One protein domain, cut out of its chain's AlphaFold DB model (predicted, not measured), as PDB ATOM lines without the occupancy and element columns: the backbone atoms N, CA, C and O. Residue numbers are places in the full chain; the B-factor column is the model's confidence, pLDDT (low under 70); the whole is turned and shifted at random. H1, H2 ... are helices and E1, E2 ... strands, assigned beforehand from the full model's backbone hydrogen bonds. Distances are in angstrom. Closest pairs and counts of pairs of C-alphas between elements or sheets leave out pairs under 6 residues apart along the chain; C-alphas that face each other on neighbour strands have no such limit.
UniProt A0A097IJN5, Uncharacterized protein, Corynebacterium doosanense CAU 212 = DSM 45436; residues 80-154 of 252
ATOM      1  N   ALA A  80     117.915 283.439 315.156       96.31
ATOM      2  CA  ALA A  80     117.905 283.605 313.704       96.31
ATOM      3  C   ALA A  80     118.880 282.660 312.972       96.31
ATOM      4  O   ALA A  80     118.559 282.199 311.875       96.31
ATOM      5  N   ASP A  81     120.019 282.311 313.577       96.06
ATOM      6  CA  ASP A  81     120.999 281.386 312.989       96.06
ATOM      7  C   ASP A  81     120.444 279.953 312.909       96.06
ATOM      8  O   ASP A  81     120.621 279.251 311.911       96.06
ATOM      9  N   PHE A  82     119.695 279.526 313.929       96.56
ATOM     10  CA  PHE A  82     119.011 278.227 313.937       96.56
ATOM     11  C   PHE A  82     117.834 278.206 312.960       96.56
ATOM     12  O   PHE A  82     117.609 277.209 312.272       96.56
ATOM     13  N   GLN A  83     117.097 279.314 312.858       95.31
ATOM     14  CA  GLN A  83     115.999 279.457 311.902       95.31
ATOM     15  C   GLN A  83     116.508 279.401 310.456       95.31
ATOM     16  O   GLN A  83     115.890 278.735 309.623       95.31
ATOM     17  N   ALA A  84     117.656 280.024 310.166       94.19
ATOM     18  CA  ALA A  84     118.326 279.935 308.868       94.19
ATOM     19  C   ALA A  84     118.777 278.501 308.532       94.19
ATOM     20  O   ALA A  84     118.744 278.108 307.367       94.19
ATOM     21  N   ALA A  85     119.117 277.701 309.549       93.81
ATOM     22  CA  ALA A  85     119.402 276.270 309.423       93.81
ATOM     23  C   ALA A  85     118.136 275.382 309.322       93.81
ATOM     24  O   ALA A  85     118.241 274.158 309.264       93.81
ATOM     25  N   GLY A  86     116.936 275.975 309.285       95.25
ATOM     26  CA  GLY A  86     115.660 275.266 309.125       95.25
ATOM     27  C   GLY A  86     114.911 274.967 310.429       95.25
ATOM     28  O   GLY A  86     113.811 274.414 310.388       95.25
ATOM     29  N   PHE A  87     115.440 275.368 311.586       95.38
ATOM     30  CA  PHE A  87     114.805 275.159 312.892       95.38
ATOM     31  C   PHE A  87     113.957 276.373 313.295       95.38
ATOM     32  O   PHE A  87     114.278 277.113 314.224       95.38
ATOM     33  N   SER A  88     112.844 276.586 312.586       94.38
ATOM     34  CA  SER A  88     111.980 277.770 312.747       94.38
ATOM     35  C   SER A  88     111.316 277.915 314.126       94.38
ATOM     36  O   SER A  88     110.879 279.004 314.487       94.38
ATOM     37  N   SER A  89     111.242 276.836 314.908       94.31
ATOM     38  CA  SER A  89     110.658 276.822 316.256       94.31
ATOM     39  C   SER A  89     111.601 277.330 317.351       94.31
ATOM     40  O   SER A  89     111.168 277.500 318.491       94.31
ATOM     41  N   ILE A  90     112.872 277.585 317.031       96.50
ATOM     42  CA  ILE A  90     113.847 278.102 317.991       96.50
ATOM     43  C   ILE A  90     113.632 279.603 318.150       96.50
ATOM     44  O   ILE A  90     113.865 280.390 317.232       96.50
ATOM     45  N   THR A  91     113.162 279.996 319.331       96.81
ATOM     46  CA  THR A  91     112.941 281.400 319.710       96.81
ATOM     47  C   THR A  91     113.774 281.816 320.917       96.81
ATOM     48  O   THR A  91     113.862 283.003 321.224       96.81
ATOM     49  N   HIS A  92     114.412 280.859 321.592       96.00
ATOM     50  CA  HIS A  92     115.304 281.091 322.716       96.00
ATOM     51  C   HIS A  92     116.479 280.109 322.686       96.00
ATOM     52  O   HIS A  92     116.299 278.934 322.369       96.00
ATOM     53  N   VAL A  93     117.671 280.586 323.049       96.50
ATOM     54  CA  VAL A  93     118.894 279.784 323.170       96.50
ATOM     55  C   VAL A  93     119.332 279.826 324.630       96.50
ATOM     56  O   VAL A  93     119.650 280.891 325.153       96.50
ATOM     57  N   ALA A  94     119.294 278.672 325.294       94.12
ATOM     58  CA  ALA A  94     119.613 278.521 326.712       94.12
ATOM     59  C   ALA A  94     121.118 278.314 326.954       94.12
ATOM     60  O   ALA A  94     121.646 278.723 327.985       94.12
ATOM     61  N   PHE A  95     121.812 277.697 325.997       96.31
ATOM     62  CA  PHE A  95     123.258 277.488 326.019       96.31
ATOM     63  C   PHE A  95     123.797 277.573 324.593       96.31
ATOM     64  O   PHE A  95     123.173 277.035 323.679       96.31
ATOM     65  N   CYS A  96     124.949 278.213 324.402       96.56
ATOM     66  CA  CYS A  96     125.682 278.184 323.141       96.56
ATOM     67  C   CYS A  96     127.148 278.562 323.367       96.56
ATOM     68  O   CYS A  96     127.427 279.597 323.974       96.56
ATOM     69  N   ASP A  97     128.071 277.747 322.864       95.00
ATOM     70  CA  ASP A  97     129.517 278.027 322.872       95.00
ATOM     71  C   ASP A  97     130.104 278.189 321.454       95.00
ATOM     72  O   ASP A  97     131.314 278.320 321.280       95.00
ATOM     73  N   GLY A  98     129.239 278.181 320.436       95.12
ATOM     74  CA  GLY A  98     129.608 278.227 319.022       95.12
ATOM     75  C   GLY A  98     129.881 276.860 318.386       95.12
ATOM     76  O   GLY A  98     129.973 276.783 317.163       95.12
ATOM     77  N   GLN A  99     129.962 275.774 319.156       96.44
ATOM     78  CA  GLN A  99     130.057 274.402 318.633       96.44
ATOM     79  C   GLN A  99     128.884 273.522 319.072       96.44
ATOM     80  O   GLN A  99     128.476 272.621 318.341       96.44
ATOM     81  N   TRP A 100     128.309 273.816 320.230       97.69
ATOM     82  CA  TRP A 100     127.210 273.115 320.866       97.69
ATOM     83  C   TRP A 100     126.183 274.129 321.344       97.69
ATOM     84  O   TRP A 100     126.533 275.201 321.843       97.69
ATOM     85  N   ALA A 101     124.904 273.796 321.202       97.69
ATOM     86  CA  ALA A 101     123.838 274.685 321.637       97.69
ATOM     87  C   ALA A 101     122.604 273.941 322.138       97.69
ATOM     88  O   ALA A 101     122.245 272.874 321.639       97.69
ATOM     89  N   ILE A 102     121.929 274.552 323.105       96.69
ATOM     90  CA  ILE A 102     120.619 274.141 323.604       96.69
ATOM     91  C   ILE A 102     119.661 275.278 323.288       96.69
ATOM     92  O   ILE A 102     119.831 276.395 323.780       96.69
ATOM     93  N   GLY A 103     118.665 275.007 322.454       96.31
ATOM     94  CA  GLY A 103     117.710 276.006 321.994       96.31
ATOM     95  C   GLY A 103     116.307 275.440 321.933       96.31
ATOM     96  O   GLY A 103     116.110 274.249 321.720       96.31
ATOM     97  N   GLY A 104     115.309 276.286 322.108       95.56
ATOM     98  CA  GLY A 104     113.927 275.850 322.175       95.56
ATOM     99  C   GLY A 104     112.948 276.962 321.877       95.56
ATOM    100  O   GLY A 104     113.321 278.092 321.542       95.56
ATOM    101  N   GLN A 105     111.676 276.626 322.017       96.12
ATOM    102  CA  GLN A 105     110.625 277.623 321.983       96.12
ATOM    103  C   GLN A 105     110.421 278.171 323.398       96.12
ATOM    104  O   GLN A 105     110.197 277.419 324.343       96.12
ATOM    105  N   ALA A 106     110.495 279.490 323.553       91.50
ATOM    106  CA  ALA A 106     110.228 280.136 324.831       91.50
ATOM    107  C   ALA A 106     108.842 279.745 325.377       91.50
ATOM    108  O   ALA A 106     107.870 279.685 324.625       91.50
ATOM    109  N   GLN A 107     108.759 279.545 326.697       89.50
ATOM    110  CA  GLN A 107     107.525 279.202 327.421       89.50
ATOM    111  C   GLN A 107     106.891 277.852 327.030       89.50
ATOM    112  O   GLN A 107     105.702 277.643 327.270       89.50
ATOM    113  N   THR A 108     107.667 276.927 326.466       91.06
ATOM    114  CA  THR A 108     107.249 275.537 326.242       91.06
ATOM    115  C   THR A 108     108.305 274.569 326.781       91.06
ATOM    116  O   THR A 108     109.365 274.982 327.253       91.06
ATOM    117  N   ASP A 109     108.013 273.276 326.719       86.75
ATOM    118  CA  ASP A 109     108.941 272.172 326.988       86.75
ATOM    119  C   ASP A 109     109.706 271.714 325.728       86.75
ATOM    120  O   ASP A 109     110.464 270.741 325.754       86.75
ATOM    121  N   SER A 110     109.551 272.429 324.609       90.81
ATOM    122  CA  SER A 110     110.227 272.115 323.352       90.81
ATOM    123  C   SER A 110     111.681 272.581 323.385       90.81
ATOM    124  O   SER A 110     111.998 273.718 323.026       90.81
ATOM    125  N   VAL A 111     112.574 271.681 323.802       93.62
ATOM    126  CA  VAL A 111     114.031 271.891 323.839       93.62
ATOM    127  C   VAL A 111     114.719 271.041 322.776       93.62
ATOM    128  O   VAL A 111     114.426 269.862 322.620       93.62
ATOM    129  N   ASN A 112     115.645 271.605 322.018       95.25
ATOM    130  CA  ASN A 112     116.471 270.910 321.042       95.25
ATOM    131  C   ASN A 112     117.947 271.134 321.362       95.25
ATOM    132  O   ASN A 112     118.344 272.167 321.897       95.25
ATOM    133  N   HIS A 113     118.744 270.140 321.005       97.00
ATOM    134  CA  HIS A 113     120.173 270.096 321.249       97.00
ATOM    135  C   HIS A 113     120.871 270.058 319.896       97.00
ATOM    136  O   HIS A 113     120.420 269.340 319.000       97.00
ATOM    137  N   PHE A 114     121.923 270.849 319.725       97.31
ATOM    138  CA  PHE A 114     122.553 271.083 318.431       97.31
ATOM    139  C   PHE A 114     124.070 270.976 318.505       97.31
ATOM    140  O   PHE A 114     124.676 271.332 319.517       97.31
ATOM    141  N   ARG A 115     124.665 270.557 317.386       96.75
ATOM    142  CA  ARG A 115     126.099 270.616 317.105       96.75
ATOM    143  C   ARG A 115     126.315 271.427 315.832       96.75
ATOM    144  O   ARG A 115     125.599 271.234 314.848       96.75
ATOM    145  N   PHE A 116     127.285 272.328 315.839       96.44
ATOM    146  CA  PHE A 116     127.701 273.045 314.644       96.44
ATOM    147  C   PHE A 116     128.687 272.177 313.862       96.44
ATOM    148  O   PHE A 116     129.749 271.814 314.370       96.44
ATOM    149  N   VAL A 117     128.319 271.802 312.637       91.31
ATOM    150  CA  VAL A 117     129.133 270.934 311.777       91.31
ATOM    151  C   VAL A 117     129.305 271.608 310.423       91.31
ATOM    152  O   VAL A 117     128.335 271.928 309.736       91.31
ATOM    153  N   GLY A 118     130.561 271.830 310.029       88.50
ATOM    154  CA  GLY A 118     130.895 272.546 308.801       88.50
ATOM    155  C   GLY A 118     130.460 274.011 308.871       88.50
ATOM    156  O   GLY A 118     131.179 274.842 309.416       88.50
ATOM    157  N   SER A 119     129.293 274.317 308.302       89.62
ATOM    158  CA  SER A 119     128.745 275.676 308.217       89.62
ATOM    159  C   SER A 119     127.288 275.791 308.675       89.62
ATOM    160  O   SER A 119     126.659 276.814 308.410       89.62
ATOM    161  N   SER A 120     126.721 274.749 309.290       93.19
ATOM    162  CA  SER A 120     125.324 274.748 309.728       93.19
ATOM    163  C   SER A 120     125.165 274.112 311.100       93.19
ATOM    164  O   SER A 120     125.905 273.203 311.485       93.19
ATOM    165  N   TRP A 121     124.146 274.574 311.822       96.12
ATOM    166  CA  TRP A 121     123.629 273.862 312.978       96.12
ATOM    167  C   TRP A 121     122.947 272.575 312.527       96.12
ATOM    168  O   TRP A 121     122.153 272.582 311.584       96.12
ATOM    169  N   THR A 122     123.241 271.492 313.232       95.75
ATOM    170  CA  THR A 122     122.618 270.182 313.056       95.75
ATOM    171  C   THR A 122     122.022 269.759 314.387       95.75
ATOM    172  O   THR A 122     122.665 269.886 315.430       95.75
ATOM    173  N   LYS A 123     120.778 269.272 314.374       94.88
ATOM    174  CA  LYS A 123     120.134 268.734 315.573       94.88
ATOM    175  C   LYS A 123     120.796 267.410 315.954       94.88
ATOM    176  O   LYS A 123     121.013 266.560 315.099       94.88
ATOM    177  N   ILE A 124     121.101 267.253 317.234       94.12
ATOM    178  CA  ILE A 124     121.601 266.006 317.805       94.12
ATOM    179  C   ILE A 124     120.406 265.090 318.054       94.12
ATOM    180  O   ILE A 124     119.444 265.486 318.729       94.12
ATOM    181  N   GLU A 125     120.483 263.881 317.509       87.94
ATOM    182  CA  GLU A 125     119.472 262.854 317.730       87.94
ATOM    183  C   GLU A 125     119.503 262.384 319.186       87.94
ATOM    184  O   GLU A 125     120.563 262.326 319.816       87.94
ATOM    185  N   HIS A 126     118.330 262.131 319.758       86.94
ATOM    186  CA  HIS A 126     118.262 261.668 321.139       86.94
ATOM    187  C   HIS A 126     118.580 260.170 321.201       86.94
ATOM    188  O   HIS A 126     118.275 259.421 320.279       86.94
ATOM    189  N   ALA A 127     119.189 259.721 322.296       79.44
ATOM    190  CA  ALA A 127     119.543 258.311 322.471       79.44
ATOM    191  C   ALA A 127     118.317 257.443 322.817       79.44
ATOM    192  O   ALA A 127     118.331 256.228 322.627       79.44
ATOM    193  N   GLY A 128     117.256 258.072 323.331       79.88
ATOM    194  CA  GLY A 128     115.996 257.419 323.669       79.88
ATOM    195  C   GLY A 128     115.016 258.370 324.348       79.88
ATOM    196  O   GLY A 128     115.157 259.596 324.262       79.88
ATOM    197  N   GLU A 129     114.035 257.809 325.047       82.19
ATOM    198  CA  GLU A 129     113.069 258.555 325.852       82.19
ATOM    199  C   GLU A 129     113.041 258.038 327.297       82.19
ATOM    200  O   GLU A 129     113.270 256.863 327.578       82.19
ATOM    201  N   THR A 130     112.758 258.933 328.240       80.12
ATOM    202  CA  THR A 130     112.433 258.563 329.624       80.12
ATOM    203  C   THR A 130     111.083 257.831 329.689       80.12
ATOM    204  O   THR A 130     110.259 258.011 328.795       80.12
ATOM    205  N   PRO A 131     110.760 257.099 330.778       80.50
ATOM    206  CA  PRO A 131     109.427 256.521 330.987       80.50
ATOM    207  C   PRO A 131     108.277 257.533 330.887       80.50
ATOM    208  O   PRO A 131     107.132 257.165 330.645       80.50
ATOM    209  N   THR A 132     108.580 258.814 331.094       85.62
ATOM    210  CA  THR A 132     107.655 259.943 330.975       85.62
ATOM    211  C   THR A 132     107.569 260.540 329.563       85.62
ATOM    212  O   THR A 132     106.843 261.511 329.378       85.62
ATOM    213  N   GLY A 133     108.285 259.993 328.575       83.31
ATOM    214  CA  GLY A 133     108.259 260.432 327.172       83.31
ATOM    215  C   GLY A 133     109.165 261.625 326.843       83.31
ATOM    216  O   GLY A 133     109.075 262.190 325.758       83.31
ATOM    217  N   PHE A 134     110.040 262.052 327.760       87.88
ATOM    218  CA  PHE A 134     111.020 263.103 327.460       87.88
ATOM    219  C   PHE A 134     112.240 262.530 326.750       87.88
ATOM    220  O   PHE A 134     112.800 261.537 327.213       87.88
ATOM    221  N   ARG A 135     112.691 263.213 325.695       88.44
ATOM    222  CA  ARG A 135     113.948 262.915 324.998       88.44
ATOM    223  C   ARG A 135     115.124 262.939 325.966       88.44
ATOM    224  O   ARG A 135     115.271 263.880 326.747       88.44
ATOM    225  N   CYS A 136     115.976 261.934 325.859       88.25
ATOM    226  CA  CYS A 136     117.158 261.786 326.685       88.25
ATOM    227  C   CYS A 136     118.397 261.458 325.837       88.25
ATOM    228  O   CYS A 136     118.286 261.017 324.693       88.25
ATOM    229  N   TYR A 137     119.583 261.704 326.384       88.50
ATOM    230  CA  TYR A 137     120.852 261.684 325.661       88.50
ATOM    231  C   TYR A 137     121.903 260.850 326.393       88.50
ATOM    232  O   TYR A 137     121.929 260.801 327.625       88.50
ATOM    233  N   ASP A 138     122.805 260.245 325.621       83.31
ATOM    234  CA  ASP A 138     124.016 259.620 326.141       83.31
ATOM    235  C   ASP A 138     125.072 260.701 326.420       83.31
ATOM    236  O   ASP A 138     125.665 261.289 325.514       83.31
ATOM    237  N   ARG A 139     125.281 260.993 327.706       84.56
ATOM    238  CA  ARG A 139     126.222 262.023 328.167       84.56
ATOM    239  C   ARG A 139     127.683 261.625 327.966       84.56
ATOM    240  O   ARG A 139     128.507 262.517 327.764       84.56
ATOM    241  N   VAL A 140     127.995 260.329 328.007       78.75
ATOM    242  CA  VAL A 140     129.356 259.819 327.794       78.75
ATOM    243  C   VAL A 140     129.712 259.981 326.324       78.75
ATOM    244  O   VAL A 140     130.700 260.645 326.016       78.75
ATOM    245  N   TRP A 141     128.845 259.510 325.421       81.44
ATOM    246  CA  TRP A 141     129.029 259.692 323.981       81.44
ATOM    247  C   TRP A 141     129.166 261.173 323.613       81.44
ATOM    248  O   TRP A 141     130.088 261.547 322.892       81.44
ATOM    249  N   LEU A 142     128.312 262.052 324.157       86.44
ATOM    250  CA  LEU A 142     128.431 263.497 323.932       86.44
ATOM    251  C   LEU A 142     129.798 264.045 324.374       86.44
ATOM    252  O   LEU A 142     130.404 264.832 323.644       86.44
ATOM    253  N   GLY A 143     130.301 263.611 325.533       86.81
ATOM    254  CA  GLY A 143     131.638 263.958 326.011       86.81
ATOM    255  C   GLY A 143     132.753 263.473 325.077       86.81
ATOM    256  O   GLY A 143     133.635 264.258 324.731       86.81
ATOM    257  N   GLU A 144     132.682 262.227 324.595       80.25
ATOM    258  CA  GLU A 144     133.628 261.667 323.612       80.25
ATOM    259  C   GLU A 144     133.611 262.437 322.281       80.25
ATOM    260  O   GLU A 144     134.646 262.600 321.635       80.25
ATOM    261  N   GLN A 145     132.452 262.979 321.890       84.62
ATOM    262  CA  GLN A 145     132.314 263.840 320.711       84.62
ATOM    263  C   GLN A 145     132.883 265.257 320.905       84.62
ATOM    264  O   GLN A 145     132.877 266.053 319.957       84.62
ATOM    265  N   GLY A 146     133.378 265.580 322.102       91.06
ATOM    266  CA  GLY A 146     133.933 266.885 322.446       91.06
ATOM    267  C   GLY A 146     132.892 267.898 322.923       91.06
ATOM    268  O   GLY A 146     133.133 269.100 322.811       91.06
ATOM    269  N   ALA A 147     131.732 267.452 323.420       94.56
ATOM    270  CA  ALA A 147     130.776 268.356 324.051       94.56
ATOM    271  C   ALA A 147     131.339 268.916 325.366       94.56
ATOM    272  O   ALA A 147     131.869 268.160 326.186       94.56
ATOM    273  N   PRO A 148     131.222 270.231 325.614       94.88
ATOM    274  CA  PRO A 148     131.697 270.821 326.856       94.88
ATOM    275  C   PRO A 148     130.834 270.356 328.034       94.88
ATOM    276  O   PRO A 148     129.630 270.145 327.889       94.88
ATOM    277  N   ALA A 149     131.415 270.307 329.236       90.94
ATOM    278  CA  ALA A 149     130.683 269.946 330.455       90.94
ATOM    279  C   ALA A 149     129.419 270.806 330.653       90.94
ATOM    280  O   ALA A 149     128.357 270.282 330.959       90.94
ATOM    281  N   GLY A 150     129.493 272.108 330.350       90.44
ATOM    282  CA  GLY A 150     128.337 273.007 330.419       90.44
ATOM    283  C   GLY A 150     127.176 272.617 329.496       90.44
ATOM    284  O   GLY A 150     126.028 272.882 329.830       90.44
ATOM    285  N   PHE A 151     127.435 271.945 328.375       96.50
ATOM    286  CA  PHE A 151     126.384 271.361 327.540       96.50
ATOM    287  C   PHE A 151     125.915 270.020 328.115       96.50
ATOM    288  O   PHE A 151     124.718 269.808 328.306       96.50
ATOM    289  N   VAL A 152     126.866 269.135 328.436       93.44
ATOM    290  CA  VAL A 152     126.606 267.769 328.916       93.44
ATOM    291  C   VAL A 152     125.822 267.758 330.232       93.44
ATOM    292  O   VAL A 152     125.016 266.861 330.460       93.44
ATOM    293  N   ASP A 153     126.005 268.746 331.100       90.69
ATOM    294  CA  ASP A 153     125.286 268.855 332.375       90.69
ATOM    295  C   ASP A 153     123.839 269.338 332.220       90.69
ATOM    296  O   ASP A 153     123.027 269.135 333.120       90.69
ATOM    297  N   ASN A 154     123.503 269.946 331.080       92.00
ATOM    298  CA  ASN A 154     122.171 270.481 330.798       92.00
ATOM    299  C   ASN A 154     121.318 269.562 329.906       92.00
ATOM    300  O   ASN A 154     120.139 269.850 329.693       92.00
TER     301      ASN A 154
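Overview. This is residues 80 to 154 of the 252 residues of an uncharacterized protein of Corynebacterium doosanense CAU 212 = DSM 45436 (UniProt A0A097IJN5). A strongly twisted sheet of four strands, E1 to E4, makes the core, with the short helix H1 beside its strands near E4. After E4 a long stretch without a named element, residues 124 to 138, folds back on itself in a loop and leads to two short helices, H2 and H3, of which H3 comes back to graze the sheet. The 75 printed residues hold three named helices and four named strands, in the order H1 E1 E2 E3 E4 H2 H3; the sheet's order is E1, E2, E3, E4, all antiparallel. The class is mixed, helices and strands, with under half of the residues in named elements. The whole is compact, with a radius of gyration of the C-alphas of 12.1 A and spans of 31 by 28 by 18 A.

Arrangement. H1, residues 80 to 84, is on the sheet at a height of 5.9 A, over none of its strands. E1, residues 92 to 96, E2, residues 100 to 104, E3, residues 111 to 117, and E4, residues 120 to 123, form a meander, each strand the antiparallel neighbour of the one before. The closest C-alphas of H1 and E4 are those of Phe 82 and Trp 121, 6.4 A apart. E1 and E2 are a hairpin at 165 degrees between their directions, with N 94 and O 102 within hydrogen-bond range at 2.8 A. E2 and E3 are a hairpin at 147 degrees, with N 112 and O 103 at 2.7 A. E3 and E4 are a hairpin at 138 degrees, with N 115 and O 122 at 2.9 A. E1 and E4 are the edge strands and are apart. Residues 128 to 129 pair with residues 135 to 136, antiparallel. H2, residues 139 to 144, is not on the sheet. H3, residues 149 to 152, touches H2, with the C-alphas of Arg 139 and Val 152 closest at 5.8 A, and only grazes the sheet with residues 150 to 152. The closest C-alphas of E2 and H3 are those of Trp 100 and Phe 151, 6.9 A apart. Every O i to N i+4 pair is within hydrogen-bond range in H1 and H2; H3 is too short for such a pair.

Along the chain. H1 begins at C-alpha 80, (117.905, 283.605, 313.704). From first to last C-alpha, E1 measures 10.8 A, E2 13.6 A, E3 19.4 A, E4 9.9 A and H2 8.7 A. E3 begins at C-alpha 111, (114.031, 271.891, 323.839), and H3 ends at C-alpha 152, (126.606, 267.769, 328.916).

Size, cuts and confidence. The C-alphas of Ser 119 and Pro 131 are the two farthest apart, at 35.5 A. The printed part has no cut. The link from E4 to H2 is long, with 15 residues. The mean pLDDT of the printed part is 91.5, and no printed residue is under 70.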